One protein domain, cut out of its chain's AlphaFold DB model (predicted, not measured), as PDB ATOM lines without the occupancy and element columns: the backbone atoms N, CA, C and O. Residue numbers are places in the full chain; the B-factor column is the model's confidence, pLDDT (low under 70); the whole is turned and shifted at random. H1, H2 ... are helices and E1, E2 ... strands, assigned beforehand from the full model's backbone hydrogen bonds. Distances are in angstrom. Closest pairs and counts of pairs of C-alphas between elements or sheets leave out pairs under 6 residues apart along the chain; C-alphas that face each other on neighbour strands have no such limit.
ATOM      1  N   MET A   1     -25.068   8.486  49.500       61.69
ATOM      2  CA  MET A   1     -24.221   8.360  48.293       61.69
ATOM      3  C   MET A   1     -24.947   8.661  46.995       61.69
ATOM      4  O   MET A   1     -24.486   9.555  46.304       61.69
ATOM      5  N   ILE A   2     -26.088   8.029  46.671       61.78
ATOM      6  CA  ILE A   2     -26.893   8.458  45.498       61.78
ATOM      7  C   ILE A   2     -27.251   9.949  45.585       61.78
ATOM      8  O   ILE A   2     -27.119  10.681  44.613       61.78
ATOM      9  N   SER A   3     -27.601  10.431  46.780       73.25
ATOM     10  CA  SER A   3     -27.866  11.851  47.048       73.25
ATOM     11  C   SER A   3     -26.660  12.781  46.845       73.25
ATOM     12  O   SER A   3     -26.846  13.993  46.724       73.25
ATOM     13  N   THR A   4     -25.439  12.243  46.799       74.94
ATOM     14  CA  THR A   4     -24.186  12.996  46.636       74.94
ATOM     15  C   THR A   4     -23.740  13.059  45.174       74.94
ATOM     16  O   THR A   4     -22.987  13.955  44.815       74.94
ATOM     17  N   MET A   5     -24.242  12.169  44.310       84.25
ATOM     18  CA  MET A   5     -23.909  12.146  42.882       84.25
ATOM     19  C   MET A   5     -24.353  13.435  42.181       84.25
ATOM     20  O   MET A   5     -25.480  13.908  42.358       84.25
ATOM     21  N   ARG A   6     -23.466  14.010  41.367       86.62
ATOM     22  CA  ARG A   6     -23.708  15.198  40.538       86.62
ATOM     23  C   ARG A   6     -23.168  14.960  39.133       86.62
ATOM     24  O   ARG A   6     -22.214  14.209  38.941       86.62
ATOM     25  N   VAL A   7     -23.783  15.615  38.150       88.00
ATOM     26  CA  VAL A   7     -23.290  15.604  36.767       88.00
ATOM     27  C   VAL A   7     -21.860  16.142  36.741       88.00
ATOM     28  O   VAL A   7     -21.578  17.166  37.356       88.00
ATOM     29  N   GLY A   8     -20.975  15.446  36.026       89.12
ATOM     30  CA  GLY A   8     -19.564  15.813  35.892       89.12
ATOM     31  C   GLY A   8     -18.625  15.163  36.911       89.12
ATOM     32  O   GLY A   8     -17.416  15.286  36.751       89.12
ATOM     33  N   MET A   9     -19.140  14.444  37.914       90.38
ATOM     34  CA  MET A   9     -18.290  13.661  38.817       90.38
ATOM     35  C   MET A   9     -17.699  12.439  38.105       90.38
ATOM     36  O   MET A   9     -18.390  11.746  37.356       90.38
ATOM     37  N   THR A  10     -16.439  12.140  38.408       93.75
ATOM     38  CA  THR A  10     -15.763  10.911  37.979       93.75
ATOM     39  C   THR A  10     -15.959   9.821  39.026       93.75
ATOM     40  O   THR A  10     -15.898  10.084  40.228       93.75
ATOM     41  N   GLY A  11     -16.166   8.582  38.589       92.75
ATOM     42  CA  GLY A  11     -16.315   7.459  39.502       92.75
ATOM     43  C   GLY A  11     -16.265   6.104  38.816       92.75
ATOM     44  O   GLY A  11     -16.290   6.010  37.589       92.75
ATOM     45  N   ILE A  12     -16.212   5.059  39.638       93.50
ATOM     46  CA  ILE A  12     -16.327   3.663  39.217       93.50
ATOM     47  C   ILE A  12     -17.717   3.167  39.606       93.50
ATOM     48  O   ILE A  12     -18.139   3.300  40.757       93.50
ATOM     49  N   PHE A  13     -18.411   2.575  38.639       91.75
ATOM     50  CA  PHE A  13     -19.697   1.918  38.839       91.75
ATOM     51  C   PHE A  13     -19.553   0.427  38.571       91.75
ATOM     52  O   PHE A  13     -18.873   0.018  37.630       91.75
ATOM     53  N   MET A  14     -20.229  -0.380  39.380       92.00
ATOM     54  CA  MET A  14     -20.232  -1.835  39.266       92.00
ATOM     55  C   MET A  14     -21.630  -2.353  38.901       92.00
ATOM     56  O   MET A  14     -22.315  -2.921  39.749       92.00
ATOM     57  N   PRO A  15     -22.106  -2.135  37.665       91.94
ATOM     58  CA  PRO A  15     -23.392  -2.670  37.250       91.94
ATOM     59  C   PRO A  15     -23.347  -4.199  37.150       91.94
ATOM     60  O   PRO A  15     -22.326  -4.789  36.792       91.94
ATOM     61  N   ILE A  16     -24.480  -4.841  37.417       90.75
ATOM     62  CA  ILE A  16     -24.645  -6.291  37.288       90.75
ATOM     63  C   ILE A  16     -25.432  -6.569  36.017       90.75
ATOM     64  O   ILE A  16     -26.490  -5.981  35.807       90.75
ATOM     65  N   LYS A  17     -24.916  -7.452  35.160       93.19
ATOM     66  CA  LYS A  17     -25.657  -7.896  33.978       93.19
ATOM     67  C   LYS A  17     -26.836  -8.741  34.434       93.19
ATOM     68  O   LYS A  17     -26.630  -9.694  35.182       93.19
ATOM     69  N   TYR A  18     -28.037  -8.398  33.989       95.06
ATOM     70  CA  TYR A  18     -29.190  -9.241  34.262       95.06
ATOM     71  C   TYR A  18     -29.135 -10.513  33.418       95.06
ATOM     72  O   TYR A  18     -28.717 -10.502  32.259       95.06
ATOM     73  N   ASP A  19     -29.566 -11.608  34.027       93.69
ATOM     74  CA  ASP A  19     -29.715 -12.921  33.412       93.69
ATOM     75  C   ASP A  19     -31.144 -13.449  33.615       93.69
ATOM     76  O   ASP A  19     -32.000 -12.773  34.191       93.69
ATOM     77  N   ASP A  20     -31.406 -14.678  33.178       93.19
ATOM     78  CA  ASP A  20     -32.732 -15.302  33.273       93.19
ATOM     79  C   ASP A  20     -33.196 -15.538  34.727       93.19
ATOM     80  O   ASP A  20     -34.358 -15.865  34.971       93.19
ATOM     81  N   THR A  21     -32.309 -15.365  35.713       94.19
ATOM     82  CA  THR A  21     -32.636 -15.436  37.146       94.19
ATOM     83  C   THR A  21     -32.969 -14.068  37.744       94.19
ATOM     84  O   THR A  21     -33.490 -13.977  38.855       94.19
ATOM     85  N   SER A  22     -32.727 -12.995  36.992       94.56
ATOM     86  CA  SER A  22     -32.922 -11.613  37.414       94.56
ATOM     87  C   SER A  22     -34.361 -11.159  37.159       94.56
ATOM     88  O   SER A  22     -34.661 -10.502  36.160       94.56
ATOM     89  N   TYR A  23     -35.271 -11.498  38.071       95.25
ATOM     90  CA  TYR A  23     -36.675 -11.096  37.989       95.25
ATOM     91  C   TYR A  23     -37.208 -10.575  39.323       95.25
ATOM     92  O   TYR A  23     -36.750 -10.950  40.402       95.25
ATOM     93  N   TRP A  24     -38.225  -9.723  39.241       93.88
ATOM     94  CA  TRP A  24     -39.050  -9.353  40.382       93.88
ATOM     95  C   TRP A  24     -40.389 -10.087  40.301       93.88
ATOM     96  O   TRP A  24     -41.037 -10.085  39.255       93.88
ATOM     97  N   GLU A  25     -40.796 -10.735  41.393       96.38
ATOM     98  CA  GLU A  25     -42.069 -11.447  41.485       96.38
ATOM     99  C   GLU A  25     -42.935 -10.868  42.602       96.38
ATOM    100  O   GLU A  25     -42.518 -10.778  43.757       96.38
ATOM    101  N   GLN A  26     -44.164 -10.490  42.254       96.38
ATOM    102  CA  GLN A  26     -45.147  -9.993  43.208       96.38
ATOM    103  C   GLN A  26     -46.555 -10.389  42.760       96.38
ATOM    104  O   GLN A  26     -46.891 -10.296  41.581       96.38
ATOM    105  N   ASN A  27     -47.392 -10.846  43.699       96.44
ATOM    106  CA  ASN A  27     -48.782 -11.256  43.438       96.44
ATOM    107  C   ASN A  27     -48.925 -12.275  42.283       96.44
ATOM    108  O   ASN A  27     -49.867 -12.203  41.498       96.44
ATOM    109  N   GLY A  28     -47.969 -13.205  42.155       95.19
ATOM    110  CA  GLY A  28     -47.961 -14.236  41.108       95.19
ATOM    111  C   GLY A  28     -47.588 -13.737  39.706       95.19
ATOM    112  O   GLY A  28     -47.727 -14.484  38.742       95.19
ATOM    113  N   THR A  29     -47.127 -12.491  39.575       95.44
ATOM    114  CA  THR A  29     -46.637 -11.915  38.316       95.44
ATOM    115  C   THR A  29     -45.124 -11.750  38.373       95.44
ATOM    116  O   THR A  29     -44.603 -11.267  39.378       95.44
ATOM    117  N   LYS A  30     -44.434 -12.123  37.290       96.56
ATOM    118  CA  LYS A  30     -42.982 -11.972  37.130       96.56
ATOM    119  C   LYS A  30     -42.657 -10.881  36.116       96.56
ATOM    120  O   LYS A  30     -43.224 -10.874  35.027       96.56
ATOM    121  N   LEU A  31     -41.720 -10.008  36.471       95.56
ATOM    122  CA  LEU A  31     -41.102  -9.018  35.596       95.56
ATOM    123  C   LEU A  31     -39.610  -9.331  35.494       95.56
ATOM    124  O   LEU A  31     -38.898  -9.234  36.496       95.56
ATOM    125  N   PHE A  32     -39.141  -9.715  34.309       96.12
ATOM    126  CA  PHE A  32     -37.713  -9.893  34.073       96.12
ATOM    127  C   PHE A  32     -37.049  -8.522  33.981       96.12
ATOM    128  O   PHE A  32     -37.516  -7.630  33.276       96.12
ATOM    129  N   LEU A  33     -35.967  -8.327  34.730       95.00
ATOM    130  CA  LEU A  33     -35.304  -7.024  34.800       95.00
ATOM    131  C   LEU A  33     -34.584  -6.686  33.483       95.00
ATOM    132  O   LEU A  33     -34.467  -5.510  33.135       95.00
ATOM    133  N   SER A  34     -34.193  -7.715  32.722       95.38
ATOM    134  CA  SER A  34     -33.634  -7.611  31.370       95.38
ATOM    135  C   SER A  34     -34.590  -6.983  30.349       95.38
ATOM    136  O   SER A  34     -34.124  -6.362  29.396       95.38
ATOM    137  N   ASP A  35     -35.909  -7.073  30.566       94.69
ATOM    138  CA  ASP A  35     -36.913  -6.423  29.710       94.69
ATOM    139  C   ASP A  35     -36.913  -4.891  29.878       94.69
ATOM    140  O   ASP A  35     -37.406  -4.164  29.014       94.69
ATOM    141  N   ILE A  36     -36.369  -4.386  30.993       94.00
ATOM    142  CA  ILE A  36     -36.299  -2.954  31.319       94.00
ATOM    143  C   ILE A  36     -34.944  -2.372  30.903       94.00
ATOM    144  O   ILE A  36     -34.881  -1.279  30.339       94.00
ATOM    145  N   ALA A  37     -33.857  -3.080  31.213       95.00
ATOM    146  CA  ALA A  37     -32.490  -2.673  30.910       95.00
ATOM    147  C   ALA A  37     -31.560  -3.891  30.874       95.00
ATOM    148  O   ALA A  37     -31.809  -4.877  31.547       95.00
ATOM    149  N   GLU A  38     -30.436  -3.816  30.161       94.38
ATOM    150  CA  GLU A  38     -29.463  -4.923  30.127       94.38
ATOM    151  C   GLU A  38     -28.691  -5.090  31.456       94.38
ATOM    152  O   GLU A  38     -28.258  -6.189  31.810       94.38
ATOM    153  N   TYR A  39     -28.528  -3.997  32.205       93.88
ATOM    154  CA  TYR A  39     -27.741  -3.951  33.433       93.88
ATOM    155  C   TYR A  39     -28.510  -3.302  34.580       93.88
ATOM    156  O   TYR A  39     -29.177  -2.280  34.411       93.88
ATOM    157  N   GLY A  40     -28.332  -3.874  35.765       90.19
ATOM    158  CA  GLY A  40     -28.849  -3.378  37.024       90.19
ATOM    159  C   GLY A  40     -27.822  -2.644  37.856       90.19
ATOM    160  O   GLY A  40     -26.634  -2.972  37.856       90.19
ATOM    161  N   PHE A  41     -28.315  -1.698  38.647       86.25
ATOM    162  CA  PHE A  41     -27.540  -1.034  39.680       86.25
ATOM    163  C   PHE A  41     -28.221  -1.259  41.030       86.25
ATOM    164  O   PHE A  41     -29.250  -0.648  41.306       86.25
ATOM    165  N   LEU A  42     -27.698  -2.203  41.823       78.31
ATOM    166  CA  LEU A  42     -28.375  -2.691  43.032       78.31
ATOM    167  C   LEU A  42     -28.539  -1.597  44.087       78.31
ATOM    168  O   LEU A  42     -29.651  -1.292  44.508       78.31
ATOM    169  N   ASP A  43     -27.427  -1.000  44.506       80.50
ATOM    170  CA  ASP A  43     -27.430   0.137  45.409       80.50
ATOM    171  C   ASP A  43     -26.217   1.029  45.128       80.50
ATOM    172  O   ASP A  43     -25.129   0.562  44.793       80.50
ATOM    173  N   GLY A  44     -26.398   2.340  45.262       73.19
ATOM    174  CA  GLY A  44     -25.306   3.288  45.050       73.19
ATOM    175  C   GLY A  44     -24.412   3.492  46.266       73.19
ATOM    176  O   GLY A  44     -23.722   4.502  46.294       73.19
ATOM    177  N   MET A  45     -24.467   2.625  47.283       76.75
ATOM    178  CA  MET A  45     -23.530   2.658  48.411       76.75
ATOM    179  C   MET A  45     -22.373   1.678  48.204       76.75
ATOM    180  O   MET A  45     -21.215   2.029  48.399       76.75
ATOM    181  N   ARG A  46     -22.683   0.466  47.757       87.44
ATOM    182  CA  ARG A  46     -21.721  -0.610  47.539       87.44
ATOM    183  C   ARG A  46     -21.228  -0.630  46.100       87.44
ATOM    184  O   ARG A  46     -20.066  -0.900  45.853       87.44
ATOM    185  N   TYR A  47     -22.077  -0.282  45.140       90.38
ATOM    186  CA  TYR A  47     -21.734  -0.423  43.723       90.38
ATOM    187  C   TYR A  47     -21.248   0.882  43.071       90.38
ATOM    188  O   TYR A  47     -21.070   0.916  41.853       90.38
ATOM    189  N   ALA A  48     -21.020   1.945  43.853       91.69
ATOM    190  CA  ALA A  48     -20.518   3.235  43.375       91.69
ATOM    191  C   ALA A  48     -19.327   3.738  44.198       91.69
ATOM    192  O   ALA A  48     -19.374   3.738  45.426       91.69
ATOM    193  N   PHE A  49     -18.320   4.271  43.509       93.00
ATOM    194  CA  PHE A  49     -17.163   4.937  44.104       93.00
ATOM    195  C   PHE A  49     -16.955   6.266  43.390       93.00
ATOM    196  O   PHE A  49     -16.788   6.280  42.171       93.00
ATOM    197  N   LEU A  50     -16.995   7.382  44.114       92.56
ATOM    198  CA  LEU A  50     -17.081   8.714  43.508       92.56
ATOM    199  C   LEU A  50     -15.958   9.625  43.983       92.56
ATOM    200  O   LEU A  50     -15.685   9.692  45.178       92.56
ATOM    201  N   VAL A  51     -15.370  10.380  43.059       93.25
ATOM    202  CA  VAL A  51     -14.430  11.458  43.384       93.25
ATOM    203  C   VAL A  51     -15.206  12.701  43.805       93.25
ATOM    204  O   VAL A  51     -16.126  13.137  43.116       93.25
ATOM    205  N   SER A  52     -14.807  13.271  44.934       88.25
ATOM    206  CA  SER A  52     -15.298  14.507  45.523       88.25
ATOM    207  C   SER A  52     -14.129  15.455  45.749       88.25
ATOM    208  O   SER A  52     -13.151  15.101  46.408       88.25
ATOM    209  N   ASP A  53     -14.260  16.685  45.259       85.00
ATOM    210  CA  ASP A  53     -13.216  17.706  45.389       85.00
ATOM    211  C   ASP A  53     -12.927  18.074  46.857       85.00
ATOM    212  O   ASP A  53     -11.828  18.521  47.177       85.00
ATOM    213  N   SER A  54     -13.896  17.882  47.760       85.38
ATOM    214  CA  SER A  54     -13.772  18.225  49.183       85.38
ATOM    215  C   SER A  54     -13.525  17.030  50.105       85.38
ATOM    216  O   SER A  54     -12.961  17.207  51.180       85.38
ATOM    217  N   GLU A  55     -13.967  15.829  49.724       84.06
ATOM    218  CA  GLU A  55     -13.965  14.641  50.599       84.06
ATOM    219  C   GLU A  55     -13.062  13.507  50.082       84.06
ATOM    220  O   GLU A  55     -12.979  12.445  50.698       84.06
ATOM    221  N   GLY A  56     -12.369  13.710  48.957       88.81
ATOM    222  CA  GLY A  56     -11.571  12.666  48.324       88.81
ATOM    223  C   GLY A  56     -12.478  11.637  47.658       88.81
ATOM    224  O   GLY A  56     -13.235  11.986  46.759       88.81
ATOM    225  N   ILE A  57     -12.418  10.370  48.073       91.88
ATOM    226  CA  ILE A  57     -13.286   9.328  47.504       91.88
ATOM    227  C   ILE A  57     -14.394   8.943  48.469       91.88
ATOM    228  O   ILE A  57     -14.150   8.568  49.619       91.88
ATOM    229  N   ILE A  58     -15.613   8.985  47.940       90.38
ATOM    230  CA  ILE A  58     -16.846   8.629  48.623       90.38
ATOM    231  C   ILE A  58     -17.256   7.220  48.186       90.38
ATOM    232  O   ILE A  58     -17.565   6.993  47.014       90.38
ATOM    233  N   PHE A  59     -17.270   6.292  49.139       91.06
ATOM    234  CA  PHE A  59     -17.812   4.937  49.014       91.06
ATOM    235  C   PHE A  59     -18.158   4.381  50.405       91.06
ATOM    236  O   PHE A  59     -17.796   4.979  51.424       91.06
ATOM    237  N   ASP A  60     -18.866   3.254  50.465       90.88
ATOM    238  CA  ASP A  60     -19.193   2.586  51.728       90.88
ATOM    239  C   ASP A  60     -17.961   1.849  52.274       90.88
ATOM    240  O   ASP A  60     -17.660   0.721  51.884       90.88
ATOM    241  N   ARG A  61     -17.228   2.495  53.186       91.19
ATOM    242  CA  ARG A  61     -16.027   1.906  53.794       91.19
ATOM    243  C   ARG A  61     -16.346   0.684  54.665       91.19
ATOM    244  O   ARG A  61     -15.515  -0.214  54.756       91.19
ATOM    245  N   GLU A  62     -17.541   0.604  55.256       91.62
ATOM    246  CA  GLU A  62     -17.946  -0.552  56.070       91.62
ATOM    247  C   GLU A  62     -18.217  -1.787  55.205       91.62
ATOM    248  O   GLU A  62     -17.882  -2.905  55.598       91.62
ATOM    249  N   ALA A  63     -18.766  -1.594  54.002       90.06
ATOM    250  CA  ALA A  63     -18.946  -2.677  53.036       90.06
ATOM    251  C   ALA A  63     -17.619  -3.206  52.463       90.06
ATOM    252  O   ALA A  63     -17.572  -4.338  51.975       90.06
ATOM    253  N   TYR A  64     -16.544  -2.418  52.544       91.94
ATOM    254  CA  TYR A  64     -15.242  -2.729  51.957       91.94
ATOM    255  C   TYR A  64     -14.078  -2.585  52.955       91.94
ATOM    256  O   TYR A  64     -13.151  -1.799  52.726       91.94
ATOM    257  N   PRO A  65     -14.043  -3.403  54.024       92.88
ATOM    258  CA  PRO A  65     -13.088  -3.247  55.123       92.88
ATOM    259  C   PRO A  65     -11.613  -3.379  54.701       92.88
ATOM    260  O   PRO A  65     -10.719  -2.860  55.363       92.88
ATOM    261  N   SER A  66     -11.329  -4.074  53.595       93.75
ATOM    262  CA  SER A  66      -9.969  -4.252  53.061       93.75
ATOM    263  C   SER A  66      -9.419  -3.036  52.316       93.75
ATOM    264  O   SER A  66      -8.221  -2.986  52.052       93.75
ATOM    265  N   ILE A  67     -10.280  -2.089  51.945       94.75
ATOM    266  CA  ILE A  67      -9.901  -0.841  51.272       94.75
ATOM    267  C   ILE A  67     -10.402   0.379  52.048       94.75
ATOM    268  O   ILE A  67     -10.524   1.452  51.475       94.75
ATOM    269  N   THR A  68     -10.651   0.251  53.356       94.88
ATOM    270  CA  THR A  68     -11.105   1.354  54.224       94.88
ATOM    271  C   THR A  68     -10.207   2.581  54.166       94.88
ATOM    272  O   THR A  68     -10.704   3.674  54.375       94.88
ATOM    273  N   GLU A  69      -8.926   2.439  53.832       94.31
ATOM    274  CA  GLU A  69      -7.984   3.561  53.710       94.31
ATOM    275  C   GLU A  69      -7.752   4.010  52.260       94.31
ATOM    276  O   GLU A  69      -6.946   4.906  52.012       94.31
ATOM    277  N   ALA A  70      -8.449   3.413  51.285       94.50
ATOM    278  CA  ALA A  70      -8.269   3.766  49.884       94.50
ATOM    279  C   ALA A  70      -8.660   5.224  49.628       94.50
ATOM    280  O   ALA A  70      -9.691   5.718  50.117       94.50
ATOM    281  N   ASN A  71      -7.817   5.897  48.847       93.44
ATOM    282  CA  ASN A  71      -7.915   7.331  48.576       93.44
ATOM    283  C   ASN A  71      -7.808   7.688  47.083       93.44
ATOM    284  O   ASN A  71      -7.931   8.860  46.730       93.44
ATOM    285  N   SER A  72      -7.621   6.695  46.208       94.50
ATOM    286  CA  SER A  72      -7.565   6.865  44.752       94.50
ATOM    287  C   SER A  72      -8.476   5.866  44.029       94.50
ATOM    288  O   SER A  72      -8.717   4.755  44.512       94.50
ATOM    289  N   LEU A  73      -9.000   6.260  42.860       95.38
ATOM    290  CA  LEU A  73      -9.802   5.352  42.037       95.38
ATOM    291  C   LEU A  73      -8.959   4.170  41.552       95.38
ATOM    292  O   LEU A  73      -9.482   3.069  41.473       95.38
ATOM    293  N   ASP A  74      -7.659   4.364  41.332       96.12
ATOM    294  CA  ASP A  74      -6.734   3.299  40.936       96.12
ATOM    295  C   ASP A  74      -6.623   2.188  41.995       96.12
ATOM    296  O   ASP A  74      -6.532   1.005  41.665       96.12
ATOM    297  N   GLU A  75      -6.605   2.538  43.285       96.25
ATOM    298  CA  GLU A  75      -6.611   1.547  44.372       96.25
ATOM    299  C   GLU A  75      -7.913   0.752  44.400       96.25
ATOM    300  O   GLU A  75      -7.888  -0.476  44.522       96.25
ATOM    301  N   ILE A  76      -9.037   1.449  44.236       95.81
ATOM    302  CA  ILE A  76     -10.368   0.845  44.173       95.81
ATOM    303  C   ILE A  76     -10.497  -0.058  42.947       95.81
ATOM    304  O   ILE A  76     -10.953  -1.192  43.071       95.81
ATOM    305  N   GLU A  77     -10.053   0.390  41.774       96.06
ATOM    306  CA  GLU A  77     -10.074  -0.391  40.540       96.06
ATOM    307  C   GLU A  77      -9.267  -1.679  40.705       96.06
ATOM    308  O   GLU A  77      -9.784  -2.769  40.453       96.06
ATOM    309  N   ARG A  78      -8.023  -1.581  41.197       96.25
ATOM    310  CA  ARG A  78      -7.182  -2.758  41.458       96.25
ATOM    311  C   ARG A  78      -7.875  -3.742  42.391       96.25
ATOM    312  O   ARG A  78      -7.838  -4.947  42.139       96.25
ATOM    313  N   TYR A  79      -8.510  -3.245  43.448       95.50
ATOM    314  CA  TYR A  79      -9.262  -4.080  44.374       95.50
ATOM    315  C   TYR A  79     -10.459  -4.764  43.700       95.50
ATOM    316  O   TYR A  79     -10.608  -5.981  43.814       95.50
ATOM    317  N   ILE A  80     -11.278  -4.018  42.958       93.69
ATOM    318  CA  ILE A  80     -12.464  -4.542  42.268       93.69
ATOM    319  C   ILE A  80     -12.069  -5.607  41.246       93.69
ATOM    320  O   ILE A  80     -12.664  -6.683  41.216       93.69
ATOM    321  N   VAL A  81     -11.034  -5.353  40.443       94.19
ATOM    322  CA  VAL A  81     -10.529  -6.321  39.463       94.19
ATOM    323  C   VAL A  81     -10.055  -7.597  40.161       94.19
ATOM    324  O   VAL A  81     -10.386  -8.698  39.718       94.19
ATOM    325  N   GLN A  82      -9.335  -7.483  41.281       94.62
ATOM    326  CA  GLN A  82      -8.942  -8.647  42.079       94.62
ATOM    327  C   GLN A  82     -10.153  -9.399  42.643       94.62
ATOM    328  O   GLN A  82     -10.174 -10.627  42.604       94.62
ATOM    329  N   MET A  83     -11.157  -8.684  43.150       91.25
ATOM    330  CA  MET A  83     -12.383  -9.270  43.686       91.25
ATOM    331  C   MET A  83     -13.147 -10.047  42.608       91.25
ATOM    332  O   MET A  83     -13.505 -11.201  42.825       91.25
ATOM    333  N   ILE A  84     -13.348  -9.452  41.429       89.31
ATOM    334  CA  ILE A  84     -14.035 -10.097  40.302       89.31
ATOM    335  C   ILE A  84     -13.267 -11.340  39.846       89.31
ATOM    336  O   ILE A  84     -13.873 -12.385  39.635       89.31
ATOM    337  N   ASN A  85     -11.939 -11.256  39.737       90.69
ATOM    338  CA  ASN A  85     -11.112 -12.386  39.312       90.69
ATOM    339  C   ASN A  85     -11.050 -13.529  40.337       90.69
ATOM    340  O   ASN A  85     -10.752 -14.651  39.951       90.69
ATOM    341  N   ARG A  86     -11.322 -13.272  41.624       85.06
ATOM    342  CA  ARG A  86     -11.460 -14.327  42.646       85.06
ATOM    343  C   ARG A  86     -12.809 -15.040  42.597       85.06
ATOM    344  O   ARG A  86     -12.904 -16.165  43.070       85.06
TER     345      ARG A  86
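What this domain is: This is residues 1 to 86 of the 88 residues of an uncharacterized protein of Caldicoprobacter faecalis (UniProt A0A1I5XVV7). Little regular structure: at one end a small sheet, E1 - E4 - E5, has H1 over one face; at the other, two loop stretches hold out the hairpin E2 and E3. Residues 25 to 30 and 81 to 86 stick out. Of 86 printed residues, 33 are in named elements, in order E1, E2, E3, E4, E5, H1, mixed class; both sheets are antiparallel. It is loose, radius of gyration of the C-alphas 15.4 A, spans 46 by 32 by 21 A.

How they stand to each other: E4, residues 48 to 52, is antiparallel to E1, residues 11 to 13 (N 12 to O 49, 2.9 A), and to E5, residues 56 to 58, its hairpin partner (N 52 to O 56, 2.7 A). H1, residues 73 to 86, is on this sheet, over E4, height 9.4 A, along the strands at 4 degrees on the local plane; its closest C-alphas to E1 are Leu 73 and Gly 11, 7.3 A. Every O i to N i+4 pair in H1 is within hydrogen-bond range. E2, residues 23 to 26, and E3, residues 29 to 32, are an antiparallel hairpin (N 24 to O 31, 2.9 A), apart from E1, E4, E5 and H1.

Where its parts are: E1 begins at C-alpha 11 (-16.315, 7.459, 39.502). E4 is 12.6 A long; H1, 19.8 A, ends at C-alpha 86 (-11.460, -14.327, 42.646).

The domain as a whole: The farthest C-alphas, Gly 28 and Ser 54, are 47.8 A apart. The links E3 to E4 and E5 to H1 are long. The printed part has no cut; residues 1 to 2 have pLDDT under 70.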